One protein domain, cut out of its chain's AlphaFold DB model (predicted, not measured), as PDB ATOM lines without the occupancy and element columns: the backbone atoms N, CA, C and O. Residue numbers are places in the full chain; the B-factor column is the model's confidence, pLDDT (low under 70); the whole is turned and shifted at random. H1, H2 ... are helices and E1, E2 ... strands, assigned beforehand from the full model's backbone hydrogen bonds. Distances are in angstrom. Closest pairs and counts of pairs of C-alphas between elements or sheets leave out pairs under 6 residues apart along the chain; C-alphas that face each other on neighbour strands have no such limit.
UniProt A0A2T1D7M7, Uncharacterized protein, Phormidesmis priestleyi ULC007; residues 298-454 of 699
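AT A GLANCE: This is residues 298 to 454 of the 699 residues of an uncharacterized protein of Phormidesmis priestleyi ULC007 (UniProt A0A2T1D7M7). With little regular structure, the chain winds in stacked turns as a solenoid with three walls, the parallel sheets E1-E4-E7-E10 and E2-E5 and the mixed sheet E3-E6-E8-E9. Of 157 printed residues, 56 are in three named helices and ten named strands, ordered E1 to E6, H1, E7 to E9, H2, H3, E10. The whole is mixed in class and compact, radius of gyration of the C-alphas 14.9 A, spans 48 by 29 by 29 A.

IN THESE COORDINATES: E1 is residues 298-302, from C-alpha (-32.449, -14.549, 44.879); E2 306-308; E3 314-317; E4 319-322; E5 326-328; E6 333-336; H1 349-352; E7 354-356; E8 379-384, 15.8 A long; E9 390-395, 16.3 A; H2 415-421; H3 433-436; E10 451-453, to C-alpha (-17.836, -11.768, 40.159).

HOW THE PARTS SIT: N 321 of E4 and O 300 of E1, 2.9 A apart, are within hydrogen-bond range, as is every O i to N i+4 pair of H2. H2 and H3 are apart.

THE WHOLE: The printed part has no cut. Links E6-H1, E7-E8, E9-H2, H2-H3 and H3-E10 are long. pLDDT is under 70 at residues 343-345, 403-404 and 419-422.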
ATOM      1  N   TRP A 298     -32.714 -15.973  45.034       76.00
ATOM      2  CA  TRP A 298     -32.449 -14.549  44.879       76.00
ATOM      3  C   TRP A 298     -33.556 -13.733  45.538       76.00
ATOM      4  O   TRP A 298     -34.716 -13.848  45.155       76.00
ATOM      5  N   GLY A 299     -33.204 -12.875  46.498       74.38
ATOM      6  CA  GLY A 299     -34.138 -11.849  46.967       74.38
ATOM      7  C   GLY A 299     -34.288 -10.721  45.938       74.38
ATOM      8  O   GLY A 299     -35.342 -10.102  45.844       74.38
ATOM      9  N   ALA A 300     -33.235 -10.474  45.154       79.44
ATOM     10  CA  ALA A 300     -33.229  -9.531  44.048       79.44
ATOM     11  C   ALA A 300     -32.318 -10.032  42.925       79.44
ATOM     12  O   ALA A 300     -31.194 -10.476  43.175       79.44
ATOM     13  N   TRP A 301     -32.805  -9.937  41.693       81.94
ATOM     14  CA  TRP A 301     -32.057 -10.267  40.490       81.94
ATOM     15  C   TRP A 301     -32.323  -9.188  39.443       81.94
ATOM     16  O   TRP A 301     -33.479  -8.925  39.117       81.94
ATOM     17  N   PHE A 302     -31.271  -8.553  38.937       81.38
ATOM     18  CA  PHE A 302     -31.379  -7.469  37.964       81.38
ATOM     19  C   PHE A 302     -30.587  -7.781  36.703       81.38
ATOM     20  O   PHE A 302     -29.431  -8.189  36.776       81.38
ATOM     21  N   ARG A 303     -31.189  -7.509  35.541       79.94
ATOM     22  CA  ARG A 303     -30.498  -7.601  34.248       79.94
ATOM     23  C   ARG A 303     -29.585  -6.401  33.971       79.94
ATOM     24  O   ARG A 303     -28.639  -6.520  33.213       79.94
ATOM     25  N   ASN A 304     -29.884  -5.248  34.559       86.50
ATOM     26  CA  ASN A 304     -29.082  -4.029  34.435       86.50
ATOM     27  C   ASN A 304     -28.257  -3.807  35.706       86.50
ATOM     28  O   ASN A 304     -28.384  -4.576  36.660       86.50
ATOM     29  N   ASP A 305     -27.471  -2.727  35.727       89.62
ATOM     30  CA  ASP A 305     -26.805  -2.241  36.938       89.62
ATOM     31  C   ASP A 305     -27.790  -2.115  38.114       89.62
ATOM     32  O   ASP A 305     -28.951  -1.728  37.941       89.62
ATOM     33  N   LEU A 306     -27.305  -2.407  39.319       89.75
ATOM     34  CA  LEU A 306     -28.046  -2.225  40.565       89.75
ATOM     35  C   LEU A 306     -27.461  -1.050  41.341       89.75
ATOM     36  O   LEU A 306     -26.377  -1.164  41.905       89.75
ATOM     37  N   GLU A 307     -28.201   0.051  41.440       88.88
ATOM     38  CA  GLU A 307     -27.832   1.189  42.283       88.88
ATOM     39  C   GLU A 307     -28.689   1.229  43.557       88.88
ATOM     40  O   GLU A 307     -29.919   1.237  43.498       88.88
ATOM     41  N   VAL A 308     -28.042   1.279  44.723       88.56
ATOM     42  CA  VAL A 308     -28.689   1.348  46.041       88.56
ATOM     43  C   VAL A 308     -28.218   2.613  46.754       88.56
ATOM     44  O   VAL A 308     -27.054   2.714  47.129       88.56
ATOM     45  N   PHE A 309     -29.115   3.584  46.945       88.25
ATOM     46  CA  PHE A 309     -28.806   4.895  47.546       88.25
ATOM     47  C   PHE A 309     -29.911   5.364  48.516       88.25
ATOM     48  O   PHE A 309     -30.592   6.368  48.297       88.25
ATOM     49  N   PRO A 310     -30.156   4.619  49.600       83.69
ATOM     50  CA  PRO A 310     -31.278   4.871  50.488       83.69
ATOM     51  C   PRO A 310     -31.046   6.139  51.327       83.69
ATOM     52  O   PRO A 310     -29.961   6.350  51.874       83.69
ATOM     53  N   ASN A 311     -32.076   6.981  51.457       75.81
ATOM     54  CA  ASN A 311     -32.039   8.131  52.365       75.81
ATOM     55  C   ASN A 311     -32.259   7.695  53.835       75.81
ATOM     56  O   ASN A 311     -31.389   7.953  54.664       75.81
ATOM     57  N   PRO A 312     -33.336   6.964  54.195       87.69
ATOM     58  CA  PRO A 312     -33.419   6.285  55.493       87.69
ATOM     59  C   PRO A 312     -32.542   5.016  55.538       87.69
ATOM     60  O   PRO A 312     -32.114   4.534  54.491       87.69
ATOM     61  N   PRO A 313     -32.287   4.425  56.722       86.62
ATOM     62  CA  PRO A 313     -31.648   3.114  56.829       86.62
ATOM     63  C   PRO A 313     -32.375   2.047  56.000       86.62
ATOM     64  O   PRO A 313     -33.575   1.835  56.173       86.62
ATOM     65  N   PHE A 314     -31.643   1.360  55.123       88.94
ATOM     66  CA  PHE A 314     -32.149   0.263  54.300       88.94
ATOM     67  C   PHE A 314     -31.372  -1.010  54.613       88.94
ATOM     68  O   PHE A 314     -30.161  -1.097  54.394       88.94
ATOM     69  N   ASN A 315     -32.091  -1.997  55.139       90.06
ATOM     70  CA  ASN A 315     -31.541  -3.280  55.537       90.06
ATOM     71  C   ASN A 315     -32.013  -4.345  54.552       90.06
ATOM     72  O   ASN A 315     -33.214  -4.492  54.329       90.06
ATOM     73  N   TRP A 316     -31.069  -5.089  53.987       87.88
ATOM     74  CA  TRP A 316     -31.352  -6.167  53.050       87.88
ATOM     75  C   TRP A 316     -30.832  -7.499  53.573       87.88
ATOM     76  O   TRP A 316     -29.675  -7.586  53.983       87.88
ATOM     77  N   ASN A 317     -31.642  -8.552  53.488       85.50
ATOM     78  CA  ASN A 317     -31.265  -9.894  53.919       85.50
ATOM     79  C   ASN A 317     -31.304 -10.852  52.724       85.50
ATOM     80  O   ASN A 317     -32.274 -10.869  51.972       85.50
ATOM     81  N   GLY A 318     -30.283 -11.699  52.593       82.38
ATOM     82  CA  GLY A 318     -30.241 -12.747  51.568       82.38
ATOM     83  C   GLY A 318     -29.432 -12.393  50.325       82.38
ATOM     84  O   GLY A 318     -28.672 -11.420  50.314       82.38
ATOM     85  N   ALA A 319     -29.539 -13.249  49.308       87.19
ATOM     86  CA  ALA A 319     -28.732 -13.160  48.100       87.19
ATOM     87  C   ALA A 319     -29.252 -12.108  47.112       87.19
ATOM     88  O   ALA A 319     -30.461 -11.889  46.982       87.19
ATOM     89  N   MET A 320     -28.320 -11.493  46.384       89.69
ATOM     90  CA  MET A 320     -28.603 -10.549  45.303       89.69
ATOM     91  C   MET A 320     -27.730 -10.850  44.090       89.69
ATOM     92  O   MET A 320     -26.571 -11.255  44.231       89.69
ATOM     93  N   HIS A 321     -28.270 -10.591  42.909       90.12
ATOM     94  CA  HIS A 321     -27.514 -10.628  41.668       90.12
ATOM     95  C   HIS A 321     -27.818  -9.414  40.794       90.12
ATOM     96  O   HIS A 321     -28.971  -8.995  40.676       90.12
ATOM     97  N   THR A 322     -26.787  -8.881  40.148       90.56
ATOM     98  CA  THR A 322     -26.930  -7.975  39.009       90.56
ATOM     99  C   THR A 322     -26.034  -8.444  37.872       90.56
ATOM    100  O   THR A 322     -24.865  -8.764  38.055       90.56
ATOM    101  N   GLU A 323     -26.600  -8.476  36.679       87.56
ATOM    102  CA  GLU A 323     -25.887  -8.740  35.432       87.56
ATOM    103  C   GLU A 323     -24.999  -7.553  35.003       87.56
ATOM    104  O   GLU A 323     -24.125  -7.693  34.147       87.56
ATOM    105  N   GLY A 324     -25.208  -6.378  35.606       91.25
ATOM    106  CA  GLY A 324     -24.364  -5.198  35.460       91.25
ATOM    107  C   GLY A 324     -23.373  -5.035  36.616       91.25
ATOM    108  O   GLY A 324     -22.921  -5.992  37.245       91.25
ATOM    109  N   SER A 325     -23.029  -3.783  36.892       93.12
ATOM    110  CA  SER A 325     -22.285  -3.365  38.076       93.12
ATOM    111  C   SER A 325     -23.242  -3.013  39.222       93.12
ATOM    112  O   SER A 325     -24.400  -2.654  39.017       93.12
ATOM    113  N   MET A 326     -22.753  -3.123  40.453       93.38
ATOM    114  CA  MET A 326     -23.490  -2.761  41.658       93.38
ATOM    115  C   MET A 326     -22.910  -1.478  42.254       93.38
ATOM    116  O   MET A 326     -21.733  -1.423  42.600       93.38
ATOM    117  N   MET A 327     -23.737  -0.457  42.420       92.44
ATOM    118  CA  MET A 327     -23.350   0.844  42.947       92.44
ATOM    119  C   MET A 327     -24.023   1.073  44.297       92.44
ATOM    120  O   MET A 327     -25.236   0.922  44.444       92.44
ATOM    121  N   LEU A 328     -23.226   1.428  45.298       92.69
ATOM    122  CA  LEU A 328     -23.675   1.648  46.669       92.69
ATOM    123  C   LEU A 328     -23.439   3.105  47.052       92.69
ATOM    124  O   LEU A 328     -22.324   3.476  47.411       92.69
ATOM    125  N   GLY A 329     -24.486   3.924  46.969       87.00
ATOM    126  CA  GLY A 329     -24.450   5.350  47.285       87.00
ATOM    127  C   GLY A 329     -24.891   5.661  48.719       87.00
ATOM    128  O   GLY A 329     -25.715   4.959  49.308       87.00
ATOM    129  N   GLY A 330     -24.381   6.761  49.281       86.38
ATOM    130  CA  GLY A 330     -24.706   7.189  50.648       86.38
ATOM    131  C   GLY A 330     -24.034   6.326  51.722       86.38
ATOM    132  O   GLY A 330     -22.965   5.780  51.485       86.38
ATOM    133  N   SER A 331     -24.627   6.228  52.918       87.62
ATOM    134  CA  SER A 331     -24.048   5.487  54.064       87.62
ATOM    135  C   SER A 331     -25.034   4.585  54.813       87.62
ATOM    136  O   SER A 331     -24.696   4.014  55.850       87.62
ATOM    137  N   ASN A 332     -26.272   4.490  54.327       89.44
ATOM    138  CA  ASN A 332     -27.401   3.946  55.084       89.44
ATOM    139  C   ASN A 332     -27.819   2.542  54.630       89.44
ATOM    140  O   ASN A 332     -28.851   2.037  55.068       89.44
ATOM    141  N   PHE A 333     -27.021   1.895  53.777       92.75
ATOM    142  CA  PHE A 333     -27.260   0.523  53.349       92.75
ATOM    143  C   PHE A 333     -26.540  -0.487  54.248       92.75
ATOM    144  O   PHE A 333     -25.326  -0.398  54.464       92.75
ATOM    145  N   THR A 334     -27.286  -1.478  54.736       94.25
ATOM    146  CA  THR A 334     -26.730  -2.635  55.442       94.25
ATOM    147  C   THR A 334     -27.219  -3.929  54.807       94.25
ATOM    148  O   THR A 334     -28.410  -4.231  54.809       94.25
ATOM    149  N   ALA A 335     -26.292  -4.739  54.308       93.06
ATOM    150  CA  ALA A 335     -26.580  -6.085  53.846       93.06
ATOM    151  C   ALA A 335     -26.358  -7.073  55.002       93.06
ATOM    152  O   ALA A 335     -25.224  -7.293  55.434       93.06
ATOM    153  N   HIS A 336     -27.410  -7.724  55.482       91.94
ATOM    154  CA  HIS A 336     -27.376  -8.814  56.459       91.94
ATOM    155  C   HIS A 336     -27.346 -10.185  55.781       91.94
ATOM    156  O   HIS A 336     -27.737 -10.335  54.622       91.94
ATOM    157  N   LEU A 337     -26.890 -11.203  56.510       88.81
ATOM    158  CA  LEU A 337     -27.032 -12.596  56.086       88.81
ATOM    159  C   LEU A 337     -28.514 -13.006  56.092       88.81
ATOM    160  O   LEU A 337     -29.325 -12.404  56.795       88.81
ATOM    161  N   ILE A 338     -28.867 -14.032  55.316       83.12
ATOM    162  CA  ILE A 338     -30.254 -14.494  55.152       83.12
ATOM    163  C   ILE A 338     -30.908 -14.919  56.474       83.12
ATOM    164  O   ILE A 338     -32.111 -14.761  56.659       83.12
ATOM    165  N   SER A 339     -30.120 -15.446  57.414       79.00
ATOM    166  CA  SER A 339     -30.604 -15.909  58.714       79.00
ATOM    167  C   SER A 339     -29.478 -16.004  59.752       79.00
ATOM    168  O   SER A 339     -28.315 -15.773  59.432       79.00
ATOM    169  N   ALA A 340     -29.805 -16.359  60.998       81.88
ATOM    170  CA  ALA A 340     -28.828 -16.592  62.071       81.88
ATOM    171  C   ALA A 340     -28.093 -17.948  61.928       81.88
ATOM    172  O   ALA A 340     -28.656 -18.848  61.311       81.88
ATOM    173  N   PRO A 341     -26.912 -18.162  62.550       79.50
ATOM    174  CA  PRO A 341     -26.131 -19.406  62.419       79.50
ATOM    175  C   PRO A 341     -26.856 -20.711  62.778       79.50
ATOM    176  O   PRO A 341     -26.535 -21.765  62.238       79.50
ATOM    177  N   ALA A 342     -27.846 -20.649  63.674       74.06
ATOM    178  CA  ALA A 342     -28.671 -21.799  64.047       74.06
ATOM    179  C   ALA A 342     -29.746 -22.150  62.998       74.06
ATOM    180  O   ALA A 342     -30.388 -23.194  63.095       74.06
ATOM    181  N   SER A 343     -29.972 -21.275  62.016       66.69
ATOM    182  CA  SER A 343     -30.951 -21.484  60.958       66.69
ATOM    183  C   SER A 343     -30.418 -22.417  59.883       66.69
ATOM    184  O   SER A 343     -29.282 -22.336  59.422       66.69
ATOM    185  N   CYS A 344     -31.334 -23.238  59.412       59.78
ATOM    186  CA  CYS A 344     -31.217 -24.118  58.271       59.78
ATOM    187  C   CYS A 344     -30.871 -23.412  56.944       59.78
ATOM    188  O   CYS A 344     -30.170 -23.977  56.111       59.78
ATOM    189  N   LEU A 345     -31.288 -22.152  56.782       68.44
ATOM    190  CA  LEU A 345     -30.983 -21.337  55.599       68.44
ATOM    191  C   LEU A 345     -29.614 -20.651  55.674       68.44
ATOM    192  O   LEU A 345     -29.170 -20.067  54.687       68.44
ATOM    193  N   PHE A 346     -28.941 -20.703  56.829       73.12
ATOM    194  CA  PHE A 346     -27.687 -19.988  57.034       73.12
ATOM    195  C   PHE A 346     -26.605 -20.488  56.085       73.12
ATOM    196  O   PHE A 346     -25.961 -19.683  55.429       73.12
ATOM    197  N   ASN A 347     -26.436 -21.802  55.976       70.44
ATOM    198  CA  ASN A 347     -25.456 -22.411  55.088       70.44
ATOM    199  C   ASN A 347     -26.134 -22.999  53.840       70.44
ATOM    200  O   ASN A 347     -27.260 -23.485  53.941       70.44
ATOM    201  N   PRO A 348     -25.444 -23.036  52.686       71.44
ATOM    202  CA  PRO A 348     -24.080 -22.550  52.438       71.44
ATOM    203  C   PRO A 348     -23.990 -21.020  52.294       71.44
ATOM    204  O   PRO A 348     -25.001 -20.342  52.139       71.44
ATOM    205  N   ALA A 349     -22.759 -20.486  52.294       76.19
ATOM    206  CA  ALA A 349     -22.502 -19.046  52.181       76.19
ATOM    207  C   ALA A 349     -23.155 -18.389  50.948       76.19
ATOM    208  O   ALA A 349     -23.548 -17.222  50.971       76.19
ATOM    209  N   GLU A 350     -23.345 -19.174  49.885       77.12
ATOM    210  CA  GLU A 350     -24.009 -18.755  48.653       77.12
ATOM    211  C   GLU A 350     -25.464 -18.292  48.852       77.12
ATOM    212  O   GLU A 350     -25.962 -17.535  48.019       77.12
ATOM    213  N   ASN A 351     -26.140 -18.684  49.940       76.81
ATOM    214  CA  ASN A 351     -27.515 -18.254  50.242       76.81
ATOM    215  C   ASN A 351     -27.623 -16.766  50.598       76.81
ATOM    216  O   ASN A 351     -28.703 -16.185  50.519       76.81
ATOM    217  N   SER A 352     -26.513 -16.142  51.000       85.56
ATOM    218  CA  SER A 352     -26.440 -14.696  51.259       85.56
ATOM    219  C   SER A 352     -25.475 -13.982  50.308       85.56
ATOM    220  O   SER A 352     -25.044 -12.860  50.596       85.56
ATOM    221  N   GLY A 353     -25.096 -14.649  49.213       89.69
ATOM    222  CA  GLY A 353     -24.118 -14.154  48.254       89.69
ATOM    223  C   GLY A 353     -24.624 -12.939  47.481       89.69
ATOM    224  O   GLY A 353     -25.775 -12.891  47.053       89.69
ATOM    225  N   ILE A 354     -23.746 -11.965  47.287       93.19
ATOM    226  CA  ILE A 354     -23.951 -10.817  46.409       93.19
ATOM    227  C   ILE A 354     -23.071 -11.055  45.190       93.19
ATOM    228  O   ILE A 354     -21.859 -11.235  45.309       93.19
ATOM    229  N   THR A 355     -23.683 -11.118  44.016       92.94
ATOM    230  CA  THR A 355     -22.970 -11.490  42.794       92.94
ATOM    231  C   THR A 355     -23.174 -10.460  41.703       92.94
ATOM    232  O   THR A 355     -24.261  -9.902  41.564       92.94
ATOM    233  N   VAL A 356     -22.115 -10.227  40.938       94.25
ATOM    234  CA  VAL A 356     -22.155  -9.436  39.706       94.25
ATOM    235  C   VAL A 356     -21.619 -10.273  38.548       94.25
ATOM    236  O   VAL A 356     -20.825 -11.190  38.776       94.25
ATOM    237  N   THR A 357     -22.055 -10.005  37.323       91.06
ATOM    238  CA  THR A 357     -21.697 -10.838  36.163       91.06
ATOM    239  C   THR A 357     -20.214 -10.754  35.778       91.06
ATOM    240  O   THR A 357     -19.540  -9.750  36.009       91.06
ATOM    241  N   ASP A 358     -19.703 -11.840  35.194       89.44
ATOM    242  CA  ASP A 358     -18.351 -11.947  34.628       89.44
ATOM    243  C   ASP A 358     -18.450 -12.539  33.216       89.44
ATOM    244  O   ASP A 358     -18.840 -13.698  33.054       89.44
ATOM    245  N   THR A 359     -18.138 -11.739  32.198       84.88
ATOM    246  CA  THR A 359     -18.109 -12.139  30.784       84.88
ATOM    247  C   THR A 359     -16.796 -11.692  30.134       84.88
ATOM    248  O   THR A 359     -16.134 -10.788  30.649       84.88
ATOM    249  N   PRO A 360     -16.408 -12.266  28.977       84.06
ATOM    250  CA  PRO A 360     -15.183 -11.861  28.283       84.06
ATOM    251  C   PRO A 360     -15.097 -10.359  27.956       84.06
ATOM    252  O   PRO A 360     -14.009  -9.787  28.016       84.06
ATOM    253  N   ASP A 361     -16.232  -9.726  27.640       85.06
ATOM    254  CA  ASP A 361     -16.300  -8.330  27.183       85.06
ATOM    255  C   ASP A 361     -16.673  -7.337  28.299       85.06
ATOM    256  O   ASP A 361     -16.386  -6.142  28.201       85.06
ATOM    257  N   PHE A 362     -17.267  -7.823  29.388       90.44
ATOM    258  CA  PHE A 362     -17.703  -7.011  30.519       90.44
ATOM    259  C   PHE A 362     -17.610  -7.791  31.822       90.44
ATOM    260  O   PHE A 362     -18.122  -8.904  31.947       90.44
ATOM    261  N   LYS A 363     -17.034  -7.146  32.829       91.88
ATOM    262  CA  LYS A 363     -16.974  -7.653  34.190       91.88
ATOM    263  C   LYS A 363     -17.633  -6.651  35.120       91.88
ATOM    264  O   LYS A 363     -17.148  -5.524  35.259       91.88
ATOM    265  N   GLY A 364     -18.734  -7.067  35.734       91.94
ATOM    266  CA  GLY A 364     -19.432  -6.273  36.729       91.94
ATOM    267  C   GLY A 364     -18.490  -5.928  37.878       91.94
ATOM    268  O   GLY A 364     -17.626  -6.719  38.265       91.94
ATOM    269  N   THR A 365     -18.650  -4.729  38.419       92.62
ATOM    270  CA  THR A 365     -17.895  -4.246  39.577       92.62
ATOM    271  C   THR A 365     -18.867  -3.794  40.654       92.62
ATOM    272  O   THR A 365     -19.960  -3.319  40.366       92.62
ATOM    273  N   VAL A 366     -18.481  -3.966  41.910       93.81
ATOM    274  CA  VAL A 366     -19.113  -3.314  43.054       93.81
ATOM    275  C   VAL A 366     -18.345  -2.037  43.370       93.81
ATOM    276  O   VAL A 366     -17.139  -2.110  43.621       93.81
ATOM    277  N   VAL A 367     -19.038  -0.899  43.349       92.75
ATOM    278  CA  VAL A 367     -18.478   0.444  43.560       92.75
ATOM    279  C   VAL A 367     -19.173   1.122  44.720       92.75
ATOM    280  O   VAL A 367     -20.403   1.114  44.813       92.75
ATOM    281  N   ALA A 368     -18.394   1.771  45.577       92.94
ATOM    282  CA  ALA A 368     -18.936   2.614  46.628       92.94
ATOM    283  C   ALA A 368     -19.141   4.039  46.091       92.94
ATOM    284  O   ALA A 368     -18.286   4.916  46.218       92.94
ATOM    285  N   GLY A 369     -20.275   4.275  45.440       91.00
ATOM    286  CA  GLY A 369     -20.554   5.542  44.784       91.00
ATOM    287  C   GLY A 369     -21.949   5.624  44.187       91.00
ATOM    288  O   GLY A 369     -22.730   4.675  44.257       91.00
ATOM    289  N   ARG A 370     -22.246   6.777  43.588       88.88
ATOM    290  CA  ARG A 370     -23.528   7.075  42.946       88.88
ATOM    291  C   ARG A 370     -23.333   7.463  41.482       88.88
ATOM    292  O   ARG A 370     -22.430   8.231  41.147       88.88
ATOM    293  N   ILE A 371     -24.194   6.955  40.602       86.81
ATOM    294  CA  ILE A 371     -24.119   7.218  39.161       86.81
ATOM    295  C   ILE A 371     -24.523   8.655  38.823       86.81
ATOM    296  O   ILE A 371     -23.932   9.264  37.936       86.81
ATOM    297  N   GLY A 372     -25.492   9.219  39.556       82.69
ATOM    298  CA  GLY A 372     -26.096  10.520  39.248       82.69
ATOM    299  C   GLY A 372     -25.122  11.703  39.263       82.69
ATOM    300  O   GLY A 372     -25.247  12.607  38.444       82.69
ATOM    301  N   ASP A 373     -24.142  11.698  40.166       84.31
ATOM    302  CA  ASP A 373     -23.065  12.696  40.247       84.31
ATOM    303  C   ASP A 373     -21.675  12.108  39.983       84.31
ATOM    304  O   ASP A 373     -20.676  12.820  40.094       84.31
ATOM    305  N   ASN A 374     -21.619  10.831  39.600       88.88
ATOM    306  CA  ASN A 374     -20.408  10.083  39.284       88.88
ATOM    307  C   ASN A 374     -19.327  10.154  40.383       88.88
ATOM    308  O   ASN A 374     -18.131  10.210  40.088       88.88
ATOM    309  N   LYS A 375     -19.741  10.181  41.655       87.94
ATOM    310  CA  LYS A 375     -18.843  10.257  42.817       87.94
ATOM    311  C   LYS A 375     -18.649   8.901  43.483       87.94
ATOM    312  O   LYS A 375     -19.544   8.062  43.474       87.94
ATOM    313  N   THR A 376     -17.487   8.730  44.110       88.50
ATOM    314  CA  THR A 376     -17.064   7.527  44.850       88.50
ATOM    315  C   THR A 376     -17.089   7.748  46.372       88.50
ATOM    316  O   THR A 376     -16.145   7.409  47.092       88.50
ATOM    317  N   ASP A 377     -18.126   8.417  46.877       87.19
ATOM    318  CA  ASP A 377     -18.309   8.762  48.296       87.19
ATOM    319  C   ASP A 377     -19.258   7.806  49.041       87.19
ATOM    320  O   ASP A 377     -19.662   8.074  50.175       87.19
ATOM    321  N   GLY A 378     -19.589   6.672  48.420       89.00
ATOM    322  CA  GLY A 378     -20.488   5.668  48.970       89.00
ATOM    323  C   GLY A 378     -19.869   4.814  50.074       89.00
ATOM    324  O   GLY A 378     -18.652   4.618  50.144       89.00
ATOM    325  N   LYS A 379     -20.732   4.295  50.952       92.38
ATOM    326  CA  LYS A 379     -20.405   3.380  52.046       92.38
ATOM    327  C   LYS A 379     -21.560   2.420  52.314       92.38
ATOM    328  O   LYS A 379     -22.725   2.815  52.342       92.38
ATOM    329  N   ALA A 380     -21.233   1.169  52.602       94.00
ATOM    330  CA  ALA A 380     -22.204   0.160  52.994       94.00
ATOM    331  C   ALA A 380     -21.643  -0.784  54.051       94.00
ATOM    332  O   ALA A 380     -20.462  -1.124  54.048       94.00
ATOM    333  N   ASN A 381     -22.512  -1.264  54.933       94.50
ATOM    334  CA  ASN A 381     -22.160  -2.300  55.893       94.50
ATOM    335  C   ASN A 381     -22.547  -3.676  55.348       94.50
ATOM    336  O   ASN A 381     -23.717  -3.934  55.082       94.50
ATOM    337  N   ILE A 382     -21.586  -4.585  55.236       94.44
ATOM    338  CA  ILE A 382     -21.780  -5.934  54.708       94.44
ATOM    339  C   ILE A 382     -21.438  -6.947  55.802       94.44
ATOM    340  O   ILE A 382     -20.304  -7.027  56.270       94.44
ATOM    341  N   TYR A 383     -22.419  -7.736  56.232       93.56
ATOM    342  CA  TYR A 383     -22.172  -8.859  57.141       93.56
ATOM    343  C   TYR A 383     -21.544 -10.036  56.389       93.56
ATOM    344  O   TYR A 383     -22.050 -10.417  55.343       93.56
ATOM    345  N   ILE A 384     -20.487 -10.651  56.898       90.81
ATOM    346  CA  ILE A 384     -19.857 -11.819  56.262       90.81
ATOM    347  C   ILE A 384     -19.945 -13.056  57.153       90.81
ATOM    348  O   ILE A 384     -20.190 -12.953  58.360       90.81
ATOM    349  N   TYR A 385     -19.814 -14.224  56.524       84.75
ATOM    350  CA  TYR A 385     -19.877 -15.509  57.207       84.75
ATOM    351  C   TYR A 385     -18.679 -15.676  58.132       84.75
ATOM    352  O   TYR A 385     -17.535 -15.558  57.722       84.75
ATOM    353  N   ASP A 386     -18.963 -15.964  59.393       77.94
ATOM    354  CA  ASP A 386     -17.984 -16.351  60.399       77.94
ATOM    355  C   ASP A 386     -18.749 -17.124  61.490       77.94
ATOM    356  O   ASP A 386     -19.986 -17.115  61.528       77.94
ATOM    357  N   THR A 387     -18.027 -17.790  62.387       72.12
ATOM    358  CA  THR A 387     -18.540 -18.399  63.624       72.12
ATOM    359  C   THR A 387     -19.483 -17.462  64.381       72.12
ATOM    360  O   THR A 387     -20.514 -17.898  64.891       72.12
ATOM    361  N   THR A 388     -19.168 -16.164  64.387       81.12
ATOM    362  CA  THR A 388     -20.084 -15.079  64.747       81.12
ATOM    363  C   THR A 388     -20.112 -14.076  63.597       81.12
ATOM    364  O   THR A 388     -19.088 -13.433  63.370       81.12
ATOM    365  N   PRO A 389     -21.239 -13.910  62.877       88.12
ATOM    366  CA  PRO A 389     -21.316 -13.008  61.732       88.12
ATOM    367  C   PRO A 389     -20.750 -11.621  62.044       88.12
ATOM    368  O   PRO A 389     -21.233 -10.930  62.945       88.12
ATOM    369  N   ARG A 390     -19.729 -11.211  61.289       90.44
ATOM    370  CA  ARG A 390     -19.037  -9.931  61.485       90.44
ATOM    371  C   ARG A 390     -19.451  -8.922  60.427       90.44
ATOM    372  O   ARG A 390     -19.706  -9.283  59.282       90.44
ATOM    373  N   LYS A 391     -19.505  -7.651  60.814       91.75
ATOM    374  CA  LYS A 391     -19.838  -6.529  59.932       91.75
ATOM    375  C   LYS A 391     -18.557  -5.918  59.371       91.75
ATOM    376  O   LYS A 391     -17.661  -5.587  60.141       91.75
ATOM    377  N   VAL A 392     -18.502  -5.745  58.058       93.94
ATOM    378  CA  VAL A 392     -17.371  -5.159  57.336       93.94
ATOM    379  C   VAL A 392     -17.867  -3.996  56.487       93.94
ATOM    380  O   VAL A 392     -18.920  -4.094  55.862       93.94
ATOM    381  N   GLU A 393     -17.141  -2.883  56.489       93.19
ATOM    382  CA  GLU A 393     -17.495  -1.720  55.675       93.19
ATOM    383  C   GLU A 393     -16.935  -1.868  54.255       93.19
ATOM    384  O   GLU A 393     -15.743  -2.114  54.057       93.19
ATOM    385  N   LEU A 394     -17.811  -1.690  53.271       93.31
ATOM    386  CA  LEU A 394     -17.460  -1.449  51.880       93.31
ATOM    387  C   LEU A 394     -17.482   0.064  51.642       93.31
ATOM    388  O   LEU A 394     -18.495   0.712  51.904       93.31
ATOM    389  N   ASN A 395     -16.377   0.617  51.156       92.19
ATOM    390  CA  ASN A 395     -16.213   2.025  50.787       92.19
ATOM    391  C   ASN A 395     -15.264   2.131  49.579       92.19
ATOM    392  O   ASN A 395     -14.781   1.114  49.094       92.19
ATOM    393  N   SER A 396     -14.960   3.337  49.095       88.88
ATOM    394  CA  SER A 396     -14.106   3.521  47.906       88.88
ATOM    395  C   SER A 396     -12.651   3.071  48.071       88.88
ATOM    396  O   SER A 396     -11.925   2.957  47.090       88.88
ATOM    397  N   GLY A 397     -12.205   2.802  49.300       87.88
ATOM    398  CA  GLY A 397     -10.920   2.162  49.569       87.88
ATOM    399  C   GLY A 397     -10.982   0.634  49.547       87.88
ATOM    400  O   GLY A 397      -9.941   0.010  49.390       87.88
ATOM    401  N   THR A 398     -12.166   0.032  49.691       90.12
ATOM    402  CA  THR A 398     -12.387  -1.424  49.801       90.12
ATOM    403  C   THR A 398     -13.392  -1.955  48.778       90.12
ATOM    404  O   THR A 398     -13.939  -3.039  48.970       90.12
ATOM    405  N   ASP A 399     -13.676  -1.204  47.713       91.88
ATOM    406  CA  ASP A 399     -14.532  -1.642  46.613       91.88
ATOM    407  C   ASP A 399     -13.729  -2.382  45.531       91.88
ATOM    408  O   ASP A 399     -12.522  -2.576  45.655       91.88
ATOM    409  N   SER A 400     -14.398  -2.871  44.487       91.50
ATOM    410  CA  SER A 400     -13.749  -3.690  43.448       91.50
ATOM    411  C   SER A 400     -13.212  -2.890  42.258       91.50
ATOM    412  O   SER A 400     -12.918  -3.486  41.219       91.50
ATOM    413  N   THR A 401     -13.117  -1.563  42.373       89.38
ATOM    414  CA  THR A 401     -12.667  -0.694  41.282       89.38
ATOM    415  C   THR A 401     -11.179  -0.388  41.353       89.38
ATOM    416  O   THR A 401     -10.569  -0.285  42.418       89.38
ATOM    417  N   LYS A 402     -10.565  -0.231  40.181       82.50
ATOM    418  CA  LYS A 402      -9.142   0.074  40.049       82.50
ATOM    419  C   LYS A 402      -8.849   1.545  40.365       82.50
ATOM    420  O   LYS A 402      -8.800   2.396  39.477       82.50
ATOM    421  N   GLY A 403      -8.575   1.815  41.640       68.94
ATOM    422  CA  GLY A 403      -8.191   3.132  42.152       68.94
ATOM    423  C   GLY A 403      -9.354   4.128  42.238       68.94
ATOM    424  O   GLY A 403     -10.435   3.909  41.715       68.94
ATOM    425  N   THR A 404      -9.119   5.282  42.862       63.66
ATOM    426  CA  THR A 404     -10.173   6.267  43.191       63.66
ATOM    427  C   THR A 404     -10.566   7.205  42.043       63.66
ATOM    428  O   THR A 404     -11.310   8.160  42.248       63.66
ATOM    429  N   THR A 405     -10.030   6.985  40.838       70.44
ATOM    430  CA  THR A 405     -10.243   7.879  39.680       70.44
ATOM    431  C   THR A 405     -11.372   7.430  38.758       70.44
ATOM    432  O   THR A 405     -11.774   8.198  37.888       70.44
ATOM    433  N   LEU A 406     -11.875   6.207  38.938       84.88
ATOM    434  CA  LEU A 406     -12.968   5.662  38.145       84.88
ATOM    435  C   LEU A 406     -14.292   5.928  38.845       84.88
ATOM    436  O   LEU A 406     -14.499   5.506  39.980       84.88
ATOM    437  N   GLY A 407     -15.181   6.642  38.162       86.56
ATOM    438  CA  GLY A 407     -16.509   6.907  38.685       86.56
ATOM    439  C   GLY A 407     -17.473   5.747  38.399       86.56
ATOM    440  O   GLY A 407     -17.239   4.950  37.488       86.56
ATOM    441  N   PRO A 408     -18.602   5.656  39.121       90.06
ATOM    442  CA  PRO A 408     -19.646   4.663  38.855       90.06
ATOM    443  C   PRO A 408     -20.139   4.619  37.397       90.06
ATOM    444  O   PRO A 408     -20.506   3.557  36.900       90.06
ATOM    445  N   TYR A 409     -20.113   5.744  36.678       89.62
ATOM    446  CA  TYR A 409     -20.453   5.812  35.256       89.62
ATOM    447  C   TYR A 409     -19.478   5.011  34.381       89.62
ATOM    448  O   TYR A 409     -19.907   4.328  33.451       89.62
ATOM    449  N   ASP A 410     -18.180   5.045  34.694       89.25
ATOM    450  CA  ASP A 410     -17.124   4.397  33.904       89.25
ATOM    451  C   ASP A 410     -17.218   2.870  33.901       89.25
ATOM    452  O   ASP A 410     -16.731   2.217  32.977       89.25
ATOM    453  N   VAL A 411     -17.831   2.313  34.943       90.88
ATOM    454  CA  VAL A 411     -17.957   0.869  35.160       90.88
ATOM    455  C   VAL A 411     -19.382   0.352  34.962       90.88
ATOM    456  O   VAL A 411     -19.636  -0.844  35.108       90.88
ATOM    457  N   SER A 412     -20.320   1.248  34.660       91.69
ATOM    458  CA  SER A 412     -21.720   0.914  34.408       91.69
ATOM    459  C   SER A 412     -21.894   0.202  33.066       91.69
ATOM    460  O   SER A 412     -21.176   0.486  32.096       91.69
ATOM    461  N   ILE A 413     -22.847  -0.726  33.007       91.19
ATOM    462  CA  ILE A 413     -23.203  -1.411  31.766       91.19
ATOM    463  C   ILE A 413     -23.963  -0.458  30.839       91.19
ATOM    464  O   ILE A 413     -24.657   0.456  31.293       91.19
ATOM    465  N   ASP A 414     -23.851  -0.650  29.526       86.44
ATOM    466  CA  ASP A 414     -24.703   0.053  28.571       86.44
ATOM    467  C   ASP A 414     -26.120  -0.553  28.575       86.44
ATOM    468  O   ASP A 414     -26.330  -1.639  28.020       86.44
ATOM    469  N   PRO A 415     -27.127   0.144  29.150       80.25
ATOM    470  CA  PRO A 415     -28.489  -0.361  29.224       80.25
ATOM    471  C   PRO A 415     -29.101  -0.496  27.829       80.25
ATOM    472  O   PRO A 415     -29.988  -1.317  27.630       80.25
ATOM    473  N   LYS A 416     -28.649   0.294  26.846       74.56
ATOM    474  CA  LYS A 416     -29.149   0.191  25.480       74.56
ATOM    475  C   LYS A 416     -28.694  -1.129  24.884       74.56
ATOM    476  O   LYS A 416     -29.541  -1.889  24.443       74.56
ATOM    477  N   LEU A 417     -27.398  -1.432  24.921       73.19
ATOM    478  CA  LEU A 417     -26.867  -2.660  24.324       73.19
ATOM    479  C   LEU A 417     -27.397  -3.921  25.006       73.19
ATOM    480  O   LEU A 417     -27.722  -4.885  24.319       73.19
ATOM    481  N   ILE A 418     -27.571  -3.927  26.326       74.50
ATOM    482  CA  ILE A 418     -28.161  -5.096  26.987       74.50
ATOM    483  C   ILE A 418     -29.658  -5.245  26.669       74.50
ATOM    484  O   ILE A 418     -30.118  -6.353  26.391       74.50
ATOM    485  N   LEU A 419     -30.422  -4.147  26.617       65.56
ATOM    486  CA  LEU A 419     -31.851  -4.202  26.298       65.56
ATOM    487  C   LEU A 419     -32.110  -4.493  24.817       65.56
ATOM    488  O   LEU A 419     -33.043  -5.232  24.524       65.56
ATOM    489  N   THR A 420     -31.304  -3.941  23.903       58.12
ATOM    490  CA  THR A 420     -31.524  -4.003  22.449       58.12
ATOM    491  C   THR A 420     -30.626  -4.974  21.706       58.12
ATOM    492  O   THR A 420     -30.892  -5.195  20.533       58.12
ATOM    493  N   GLU A 421     -29.551  -5.491  22.315       65.69
ATOM    494  CA  GLU A 421     -28.603  -6.451  21.705       65.69
ATOM    495  C   GLU A 421     -28.227  -7.653  22.613       65.69
ATOM    496  O   GLU A 421     -27.636  -8.608  22.112       65.69
ATOM    497  N   ASP A 422     -28.596  -7.650  23.909       67.19
ATOM    498  CA  ASP A 422     -28.194  -8.634  24.941       67.19
ATOM    499  C   ASP A 422     -26.675  -8.818  24.958       67.19
ATOM    500  O   ASP A 422     -26.144  -9.917  25.110       67.19
ATOM    501  N   LYS A 423     -25.975  -7.702  24.735       77.44
ATOM    502  CA  LYS A 423     -24.525  -7.606  24.798       77.44
ATOM    503  C   LYS A 423     -24.119  -6.936  26.093       77.44
ATOM    504  O   LYS A 423     -24.677  -5.911  26.481       77.44
ATOM    505  N   TYR A 424     -23.100  -7.510  26.707       85.81
ATOM    506  CA  TYR A 424     -22.515  -7.016  27.935       85.81
ATOM    507  C   TYR A 424     -21.310  -6.154  27.579       85.81
ATOM    508  O   TYR A 424     -20.281  -6.657  27.139       85.81
ATOM    509  N   GLN A 425     -21.465  -4.840  27.717       89.81
ATOM    510  CA  GLN A 425     -20.415  -3.870  27.427       89.81
ATOM    511  C   GLN A 425     -20.552  -2.674  28.370       89.81
ATOM    512  O   GLN A 425     -21.665  -2.283  28.727       89.81
ATOM    513  N   TYR A 426     -19.426  -2.074  28.761       91.56
ATOM    514  CA  TYR A 426     -19.423  -0.811  29.500       91.56
ATOM    515  C   TYR A 426     -20.021   0.320  28.657       91.56
ATOM    516  O   TYR A 426     -19.827   0.357  27.440       91.56
ATOM    517  N   ARG A 427     -20.645   1.317  29.300       88.88
ATOM    518  CA  ARG A 427     -21.076   2.553  28.609       88.88
ATOM    519  C   ARG A 427     -19.938   3.237  27.858       88.88
ATOM    520  O   ARG A 427     -20.138   3.813  26.790       88.88
ATOM    521  N   VAL A 428     -18.734   3.177  28.418       88.25
ATOM    522  CA  VAL A 428     -17.519   3.650  27.759       88.25
ATOM    523  C   VAL A 428     -17.014   2.540  26.839       88.25
ATOM    524  O   VAL A 428     -16.295   1.648  27.273       88.25
ATOM    525  N   ALA A 429     -17.375   2.601  25.557       82.44
ATOM    526  CA  ALA A 429     -17.155   1.509  24.602       82.44
ATOM    527  C   ALA A 429     -15.690   1.048  24.449       82.44
ATOM    528  O   ALA A 429     -15.446  -0.096  24.072       82.44
ATOM    529  N   THR A 430     -14.713   1.917  24.728       85.56
ATOM    530  CA  THR A 430     -13.277   1.588  24.673       85.56
ATOM    531  C   THR A 430     -12.778   0.822  25.896       85.56
ATOM    532  O   THR A 430     -11.630   0.384  25.902       85.56
ATOM    533  N   ARG A 431     -13.598   0.711  26.945       88.62
ATOM    534  CA  ARG A 431     -13.218   0.124  28.226       88.62
ATOM    535  C   ARG A 431     -13.230  -1.395  28.158       88.62
ATOM    536  O   ARG A 431     -14.147  -1.986  27.595       88.62
ATOM    537  N   LYS A 432     -12.234  -2.017  28.785       89.44
ATOM    538  CA  LYS A 432     -12.141  -3.467  28.958       89.44
ATOM    539  C   LYS A 432     -12.150  -3.839  30.441       89.44
ATOM    540  O   LYS A 432     -11.775  -3.008  31.269       89.44
ATOM    541  N   PRO A 433     -12.485  -5.095  30.791       88.88
ATOM    542  CA  PRO A 433     -12.454  -5.562  32.178       88.88
ATOM    543  C   PRO A 433     -11.157  -5.217  32.935       88.88
ATOM    544  O   PRO A 433     -11.215  -4.663  34.027       88.88
ATOM    545  N   ALA A 434      -9.991  -5.418  32.305       87.62
ATOM    546  CA  ALA A 434      -8.668  -5.158  32.899       87.62
ATOM    547  C   ALA A 434      -8.385  -3.679  33.262       87.62
ATOM    548  O   ALA A 434      -7.423  -3.367  33.984       87.62
ATOM    549  N   ASP A 435      -9.188  -2.756  32.730       85.00
ATOM    550  CA  ASP A 435      -9.061  -1.322  32.972       85.00
ATOM    551  C   ASP A 435      -9.811  -0.880  34.234       85.00
ATOM    552  O   ASP A 435      -9.502   0.181  34.773       85.00
ATOM    553  N   VAL A 436     -10.799  -1.658  34.686       84.12
ATOM    554  CA  VAL A 436     -11.709  -1.286  35.782       84.12
ATOM    555  C   VAL A 436     -11.602  -2.189  37.000       84.12
ATOM    556  O   VAL A 436     -11.948  -1.750  38.094       84.12
ATOM    557  N   ASP A 437     -11.144  -3.428  36.830       82.19
ATOM    558  CA  ASP A 437     -11.310  -4.460  37.842       82.19
ATOM    559  C   ASP A 437     -10.157  -4.519  38.862       82.19
ATOM    560  O   ASP A 437      -8.983  -4.662  38.526       82.19
ATOM    561  N   ASP A 438     -10.501  -4.441  40.149       86.00
ATOM    562  CA  ASP A 438      -9.603  -4.732  41.271       86.00
ATOM    563  C   ASP A 438     -10.299  -5.596  42.331       86.00
ATOM    564  O   ASP A 438     -10.414  -5.281  43.515       86.00
ATOM    565  N   TRP A 439     -10.754  -6.772  41.902       88.62
ATOM    566  CA  TRP A 439     -11.379  -7.767  42.780       88.62
ATOM    567  C   TRP A 439     -10.469  -8.267  43.912       88.62
ATOM    568  O   TRP A 439     -10.939  -8.943  44.831       88.62
ATOM    569  N   LYS A 440      -9.165  -7.966  43.873       88.06
ATOM    570  CA  LYS A 440      -8.246  -8.284  44.972       88.06
ATOM    571  C   LYS A 440      -8.501  -7.389  46.180       88.06
ATOM    572  O   LYS A 440      -8.326  -7.872  47.296       88.06
ATOM    573  N   ASN A 441      -8.969  -6.162  45.968       88.94
ATOM    574  CA  ASN A 441      -9.253  -5.204  47.030       88.94
ATOM    575  C   ASN A 441     -10.400  -5.660  47.956       88.94
ATOM    576  O   ASN A 441     -10.408  -5.374  49.147       88.94
ATOM    577  N   LEU A 442     -11.313  -6.504  47.458       88.75
ATOM    578  CA  LEU A 442     -12.345  -7.128  48.297       88.75
ATOM    579  C   LEU A 442     -11.806  -8.235  49.226       88.75
ATOM    580  O   LEU A 442     -12.502  -8.640  50.160       88.75
ATOM    581  N   LYS A 443     -10.610  -8.790  48.969       85.06
ATOM    582  CA  LYS A 443     -10.087  -9.941  49.734       85.06
ATOM    583  C   LYS A 443      -9.644  -9.562  51.140       85.06
ATOM    584  O   LYS A 443      -9.849 -10.348  52.056       85.06
ATOM    585  N   ASP A 444      -9.087  -8.373  51.306       78.75
ATOM    586  CA  ASP A 444      -8.720  -7.790  52.595       78.75
ATOM    587  C   ASP A 444      -9.505  -6.484  52.720       78.75
ATOM    588  O   ASP A 444      -9.058  -5.467  52.199       78.75
ATOM    589  N   PRO A 445     -10.766  -6.549  53.193       81.38
ATOM    590  CA  PRO A 445     -11.110  -7.001  54.555       81.38
ATOM    591  C   PRO A 445     -11.924  -8.316  54.680       81.38
ATOM    592  O   PRO A 445     -12.511  -8.595  55.730       81.38
ATOM    593  N   GLY A 446     -11.991  -9.141  53.630       84.31
ATOM    594  CA  GLY A 446     -12.741 -10.412  53.611       84.31
ATOM    595  C   GLY A 446     -14.127 -10.329  52.962       84.31
ATOM    596  O   GLY A 446     -14.925 -11.256  53.073       84.31
ATOM    597  N   LEU A 447     -14.426  -9.232  52.259       90.25
ATOM    598  CA  LEU A 447     -15.679  -9.049  51.516       90.25
ATOM    599  C   LEU A 447     -15.836 -10.053  50.365       90.25
ATOM    600  O   LEU A 447     -16.963 -10.402  50.023       90.25
ATOM    601  N   ALA A 448     -14.726 -10.556  49.812       86.38
ATOM    602  CA  ALA A 448     -14.710 -11.516  48.705       86.38
ATOM    603  C   ALA A 448     -15.413 -12.857  49.012       86.38
ATOM    604  O   ALA A 448     -15.757 -13.593  48.091       86.38
ATOM    605  N   GLU A 449     -15.645 -13.189  50.288       84.00
ATOM    606  CA  GLU A 449     -16.421 -14.377  50.679       84.00
ATOM    607  C   GLU A 449     -17.922 -14.211  50.419       84.00
ATOM    608  O   GLU A 449     -18.638 -15.192  50.222       84.00
ATOM    609  N   ARG A 450     -18.404 -12.964  50.426       89.38
ATOM    610  CA  ARG A 450     -19.813 -12.631  50.216       89.38
ATOM    611  C   ARG A 450     -20.072 -11.992  48.861       89.38
ATOM    612  O   ARG A 450     -21.134 -12.221  48.292       89.38
ATOM    613  N   ILE A 451     -19.137 -11.186  48.374       93.31
ATOM    614  CA  ILE A 451     -19.238 -10.444  47.123       93.31
ATOM    615  C   ILE A 451     -18.319 -11.103  46.100       93.31
ATOM    616  O   ILE A 451     -17.112 -11.182  46.318       93.31
ATOM    617  N   SER A 452     -18.869 -11.562  44.979       91.75
ATOM    618  CA  SER A 452     -18.073 -12.216  43.933       91.75
ATOM    619  C   SER A 452     -18.524 -11.849  42.523       91.75
ATOM    620  O   SER A 452     -19.699 -11.580  42.275       91.75
ATOM    621  N   SER A 453     -17.570 -11.855  41.593       89.50
ATOM    622  CA  SER A 453     -17.836 -11.768  40.159       89.50
ATOM    623  C   SER A 453     -18.043 -13.181  39.633       89.50
ATOM    624  O   SER A 453     -17.118 -13.997  39.651       89.50
ATOM    625  N   LYS A 454     -19.283 -13.509  39.281       84.94
ATOM    626  CA  LYS A 454     -19.676 -14.818  38.767       84.94
ATOM    627  C   LYS A 454     -20.989 -14.677  38.007       84.94
ATOM    628  O   LYS A 454     -22.006 -14.346  38.620       84.94
TER     629      LYS A 454